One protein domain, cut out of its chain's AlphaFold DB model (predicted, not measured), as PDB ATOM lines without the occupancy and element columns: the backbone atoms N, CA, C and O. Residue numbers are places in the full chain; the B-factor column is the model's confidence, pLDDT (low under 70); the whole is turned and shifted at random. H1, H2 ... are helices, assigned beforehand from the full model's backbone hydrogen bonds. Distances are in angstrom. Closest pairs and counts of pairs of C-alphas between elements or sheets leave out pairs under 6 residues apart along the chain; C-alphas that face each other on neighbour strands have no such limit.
ATOM      1  N   ASP A 250     377.737 -32.595  37.385       67.25
ATOM      2  CA  ASP A 250     376.455 -32.063  36.926       67.25
ATOM      3  C   ASP A 250     375.770 -31.169  37.969       67.25
ATOM      4  O   ASP A 250     375.280 -30.109  37.605       67.25
ATOM      5  N   GLY A 251     375.823 -31.503  39.264       66.56
ATOM      6  CA  GLY A 251     375.119 -30.743  40.308       66.56
ATOM      7  C   GLY A 251     375.776 -29.400  40.638       66.56
ATOM      8  O   GLY A 251     375.103 -28.380  40.777       66.56
ATOM      9  N   ALA A 252     377.110 -29.361  40.719       69.31
ATOM     10  CA  ALA A 252     377.830 -28.103  40.925       69.31
ATOM     11  C   ALA A 252     377.720 -27.181  39.698       69.31
ATOM     12  O   ALA A 252     377.532 -25.973  39.856       69.31
ATOM     13  N   LEU A 253     377.785 -27.738  38.479       73.81
ATOM     14  CA  LEU A 253     377.531 -26.978  37.253       73.81
ATOM     15  C   LEU A 253     376.075 -26.524  37.160       73.81
ATOM     16  O   LEU A 253     375.855 -25.395  36.746       73.81
ATOM     17  N   GLU A 254     375.097 -27.332  37.571       75.56
ATOM     18  CA  GLU A 254     373.687 -26.934  37.640       75.56
ATOM     19  C   GLU A 254     373.463 -25.799  38.624       75.56
ATOM     20  O   GLU A 254     372.797 -24.838  38.265       75.56
ATOM     21  N   ILE A 255     374.039 -25.849  39.828       73.44
ATOM     22  CA  ILE A 255     373.915 -24.761  40.805       73.44
ATOM     23  C   ILE A 255     374.580 -23.493  40.261       73.44
ATOM     24  O   ILE A 255     373.983 -22.419  40.302       73.44
ATOM     25  N   ILE A 256     375.789 -23.596  39.703       75.62
ATOM     26  CA  ILE A 256     376.474 -22.451  39.086       75.62
ATOM     27  C   ILE A 256     375.663 -21.906  37.904       75.62
ATOM     28  O   ILE A 256     375.520 -20.692  37.779       75.62
ATOM     29  N   ASN A 257     375.106 -22.772  37.059       77.69
ATOM     30  CA  ASN A 257     374.265 -22.381  35.932       77.69
ATOM     31  C   ASN A 257     372.938 -21.782  36.400       77.69
ATOM     32  O   ASN A 257     372.499 -20.800  35.817       77.69
ATOM     33  N   PHE A 258     372.328 -22.303  37.463       79.44
ATOM     34  CA  PHE A 258     371.142 -21.741  38.099       79.44
ATOM     35  C   PHE A 258     371.438 -20.332  38.612       79.44
ATOM     36  O   PHE A 258     370.739 -19.401  38.238       79.44
ATOM     37  N   TYR A 259     372.525 -20.129  39.364       75.31
ATOM     38  CA  TYR A 259     372.936 -18.793  39.806       75.31
ATOM     39  C   TYR A 259     373.289 -17.870  38.635       75.31
ATOM     40  O   TYR A 259     372.921 -16.701  38.648       75.31
ATOM     41  N   LYS A 260     373.951 -18.355  37.585       75.25
ATOM     42  CA  LYS A 260     374.175 -17.541  36.382       75.25
ATOM     43  C   LYS A 260     372.858 -17.148  35.708       75.25
ATOM     44  O   LYS A 260     372.663 -15.985  35.371       75.25
ATOM     45  N   ASN A 261     371.935 -18.086  35.554       77.19
ATOM     46  CA  ASN A 261     370.677 -17.846  34.855       77.19
ATOM     47  C   ASN A 261     369.706 -16.978  35.675       77.19
ATOM     48  O   ASN A 261     369.057 -16.110  35.103       77.19
ATOM     49  N   GLU A 262     369.636 -17.147  36.995       69.44
ATOM     50  CA  GLU A 262     368.741 -16.385  37.880       69.44
ATOM     51  C   GLU A 262     369.373 -15.080  38.397       69.44
ATOM     52  O   GLU A 262     368.729 -14.031  38.398       69.44
ATOM     53  N   TYR A 263     370.647 -15.093  38.812       59.34
ATOM     54  CA  TYR A 263     371.300 -13.932  39.440       59.34
ATOM     55  C   TYR A 263     372.124 -13.064  38.477       59.34
ATOM     56  O   TYR A 263     372.114 -11.836  38.617       59.34
ATOM     57  N   GLU A 264     372.838 -13.624  37.487       57.28
ATOM     58  CA  GLU A 264     373.575 -12.777  36.521       57.28
ATOM     59  C   GLU A 264     372.634 -12.094  35.511       57.28
ATOM     60  O   GLU A 264     372.919 -10.976  35.041       57.28
ATOM     61  N   ILE A 265     371.450 -12.673  35.279       64.38
ATOM     62  CA  ILE A 265     370.362 -12.077  34.496       64.38
ATOM     63  C   ILE A 265     369.423 -11.267  35.400       64.38
ATOM     64  O   ILE A 265     368.203 -11.349  35.304       64.38
ATOM     65  N   LEU A 266     369.963 -10.388  36.246       68.88
ATOM     66  CA  LEU A 266     369.146  -9.278  36.732       68.88
ATOM     67  C   LEU A 266     368.575  -8.547  35.501       68.88
ATOM     68  O   LEU A 266     369.377  -8.066  34.680       68.88
ATOM     69  N   PRO A 267     367.238  -8.461  35.347       76.62
ATOM     70  CA  PRO A 267     366.631  -7.873  34.168       76.62
ATOM     71  C   PRO A 267     367.227  -6.496  33.895       76.62
ATOM     72  O   PRO A 267     367.479  -5.716  34.821       76.62
ATOM     73  N   LEU A 268     367.451  -6.170  32.621       75.94
ATOM     74  CA  LEU A 268     368.038  -4.885  32.221       75.94
ATOM     75  C   LEU A 268     367.311  -3.694  32.861       75.94
ATOM     76  O   LEU A 268     367.958  -2.711  33.217       75.94
ATOM     77  N   TRP A 269     365.993  -3.797  33.060       81.69
ATOM     78  CA  TRP A 269     365.204  -2.777  33.745       81.69
ATOM     79  C   TRP A 269     365.621  -2.596  35.213       81.69
ATOM     80  O   TRP A 269     365.765  -1.459  35.648       81.69
ATOM     81  N   TYR A 270     365.914  -3.672  35.949       83.56
ATOM     82  CA  TYR A 270     366.328  -3.616  37.355       83.56
ATOM     83  C   TYR A 270     367.742  -3.039  37.500       83.56
ATOM     84  O   TYR A 270     367.987  -2.175  38.342       83.56
ATOM     85  N   LYS A 271     368.671  -3.421  36.607       83.12
ATOM     86  CA  LYS A 271     370.015  -2.809  36.535       83.12
ATOM     87  C   LYS A 271     369.928  -1.308  36.221       83.12
ATOM     88  O   LYS A 271     370.617  -0.502  36.848       83.12
ATOM     89  N   ARG A 272     369.055  -0.918  35.282       84.50
ATOM     90  CA  ARG A 272     368.788   0.492  34.943       84.50
ATOM     91  C   ARG A 272     368.165   1.245  36.119       84.50
ATOM     92  O   ARG A 272     368.621   2.341  36.430       84.50
ATOM     93  N   PHE A 273     367.211   0.642  36.823       89.06
ATOM     94  CA  PHE A 273     366.573   1.234  37.998       89.06
ATOM     95  C   PHE A 273     367.571   1.460  39.142       89.06
ATOM     96  O   PHE A 273     367.649   2.556  39.693       89.06
ATOM     97  N   GLY A 274     368.433   0.479  39.427       87.19
ATOM     98  CA  GLY A 274     369.520   0.632  40.398       87.19
ATOM     99  C   GLY A 274     370.515   1.738  40.025       87.19
ATOM    100  O   GLY A 274     371.044   2.416  40.906       87.19
ATOM    101  N   HIS A 275     370.764   1.976  38.732       87.94
ATOM    102  CA  HIS A 275     371.572   3.120  38.298       87.94
ATOM    103  C   HIS A 275     370.868   4.461  38.529       87.94
ATOM    104  O   HIS A 275     371.529   5.395  38.972       87.94
ATOM    105  N   ILE A 276     369.557   4.551  38.289       88.00
ATOM    106  CA  ILE A 276     368.762   5.754  38.587       88.00
ATOM    107  C   ILE A 276     368.815   6.058  40.092       88.00
ATOM    108  O   ILE A 276     369.137   7.177  40.484       88.00
ATOM    109  N   LEU A 277     368.622   5.045  40.942       90.94
ATOM    110  CA  LEU A 277     368.744   5.163  42.401       90.94
ATOM    111  C   LEU A 277     370.136   5.640  42.842       90.94
ATOM    112  O   LEU A 277     370.257   6.504  43.711       90.94
ATOM    113  N   LYS A 278     371.204   5.128  42.215       90.88
ATOM    114  CA  LYS A 278     372.586   5.580  42.462       90.88
ATOM    115  C   LYS A 278     372.821   7.036  42.058       90.88
ATOM    116  O   LYS A 278     373.648   7.699  42.676       90.88
ATOM    117  N   VAL A 279     372.119   7.524  41.039       91.25
ATOM    118  CA  VAL A 279     372.183   8.926  40.621       91.25
ATOM    119  C   VAL A 279     371.430   9.828  41.601       91.25
ATOM    120  O   VAL A 279     371.988  10.826  42.043       91.25
ATOM    121  N   ILE A 280     370.222   9.440  42.024       88.62
ATOM    122  CA  ILE A 280     369.430  10.181  43.026       88.62
ATOM    123  C   ILE A 280     370.172  10.273  44.368       88.62
ATOM    124  O   ILE A 280     370.160  11.309  45.020       88.62
ATOM    125  N   THR A 281     370.875   9.208  44.763       92.38
ATOM    126  CA  THR A 281     371.681   9.167  46.000       92.38
ATOM    127  C   THR A 281     373.064   9.822  45.871       92.38
ATOM    128  O   THR A 281     373.859   9.748  46.804       92.38
ATOM    129  N   GLY A 282     373.390  10.432  44.725       92.25
ATOM    130  CA  GLY A 282     374.659  11.140  44.505       92.25
ATOM    131  C   GLY A 282     375.892  10.240  44.343       92.25
ATOM    132  O   GLY A 282     377.004  10.741  44.202       92.25
ATOM    133  N   LYS A 283     375.726   8.911  44.313       89.06
ATOM    134  CA  LYS A 283     376.827   7.945  44.126       89.06
ATOM    135  C   LYS A 283     377.269   7.802  42.666       89.06
ATOM    136  O   LYS A 283     378.259   7.127  42.385       89.06
ATOM    137  N   ARG A 284     376.527   8.383  41.720       85.88
ATOM    138  CA  ARG A 284     376.852   8.410  40.287       85.88
ATOM    139  C   ARG A 284     376.331   9.698  39.652       85.88
ATOM    140  O   ARG A 284     375.315  10.223  40.091       85.88
ATOM    141  N   SER A 285     376.989  10.193  38.605       85.38
ATOM    142  CA  SER A 285     376.526  11.378  37.872       85.38
ATOM    143  C   SER A 285     375.555  10.997  36.748       85.38
ATOM    144  O   SER A 285     375.720   9.961  36.104       85.38
ATOM    145  N   PHE A 286     374.565  11.855  36.465       83.06
ATOM    146  CA  PHE A 286     373.615  11.669  35.350       83.06
ATOM    147  C   PHE A 286     374.314  11.470  33.996       83.06
ATOM    148  O   PHE A 286     373.820  10.741  33.138       83.06
ATOM    149  N   ARG A 287     375.501  12.065  33.821       81.38
ATOM    150  CA  ARG A 287     376.310  11.952  32.599       81.38
ATOM    151  C   ARG A 287     376.738  10.508  32.315       81.38
ATOM    152  O   ARG A 287     376.767  10.101  31.161       81.38
ATOM    153  N   SER A 288     376.980   9.703  33.353       77.62
ATOM    154  CA  SER A 288     377.437   8.315  33.195       77.62
ATOM    155  C   SER A 288     376.336   7.334  32.764       77.62
ATOM    156  O   SER A 288     376.613   6.142  32.638       77.62
ATOM    157  N   LEU A 289     375.078   7.771  32.642       74.19
ATOM    158  CA  LEU A 289     373.973   6.925  32.174       74.19
ATOM    159  C   LEU A 289     373.868   6.881  30.643       74.19
ATOM    160  O   LEU A 289     373.399   5.876  30.115       74.19
ATOM    161  N   TYR A 290     374.312   7.940  29.958       81.44
ATOM    162  CA  TYR A 290     374.131   8.131  28.512       81.44
ATOM    163  C   TYR A 290     375.437   8.078  27.710       81.44
ATOM    164  O   TYR A 290     375.392   8.057  26.484       81.44
ATOM    165  N   ASP A 291     376.591   8.055  28.379       79.00
ATOM    166  CA  ASP A 291     377.893   8.074  27.714       79.00
ATOM    167  C   ASP A 291     378.459   6.656  27.535       79.00
ATOM    168  O   ASP A 291     379.076   6.079  28.440       79.00
ATOM    169  N   ASP A 292     378.238   6.078  26.352       70.25
ATOM    170  CA  ASP A 292     378.718   4.736  25.997       70.25
ATOM    171  C   ASP A 292     380.252   4.628  25.972       70.25
ATOM    172  O   ASP A 292     380.787   3.531  26.148       70.25
ATOM    173  N   ASN A 293     380.976   5.749  25.877       69.94
ATOM    174  CA  ASN A 293     382.441   5.760  25.913       69.94
ATOM    175  C   ASN A 293     383.030   5.445  27.298       69.94
ATOM    176  O   ASN A 293     384.231   5.210  27.415       69.94
TER     177      ASN A 293
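AT A GLANCE: This is residues 250 to 293 of the 299 residues of an uncharacterized protein of Lacibacter luteus (UniProt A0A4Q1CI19). Two helices, H1 and H2, follow one another end to end in a long, open chain, and beyond H2 the chain folds back to a short helix, H3, near the far end. Residues 250 to 271, with the whole of H1, stick out free. The printed part has 44 residues with three named helices, in the order H1, H2, H3, and no named strand; its class is all helix. It is extended, with a radius of gyration of the C-alphas of 15.1 A and spans of 44 by 23 by 15 A.

IN THESE COORDINATES: Find C-alpha 250 at (376.455, -32.063, 36.926); from there H1, residues 250 to 264, runs 19.5 A. H2, residues 268 to 280, begins at C-alpha 268 at (368.038, -4.885, 32.221) and runs 18.6 A. H3, residues 286 to 289, ends at C-alpha 289 at (373.973, 6.925, 32.174).

HOW THE PARTS SIT: H1 is apart from H2 and from H3. H2 and H3 are close but not clearly touching; their closest C-alphas, those of Val 279 and Phe 286, are 6.1 A apart. In H1 and H2 every O i to N i+4 pair is within hydrogen-bond range; H3 is too short for such a pair.

THE WHOLE: The C-alphas of Asp 250 and Arg 287, the two farthest apart, are 44.2 A apart. The printed part has no cut, and both links are tight. Confidence is low, under 70, at residues 250 to 252, 262 to 266 and 293.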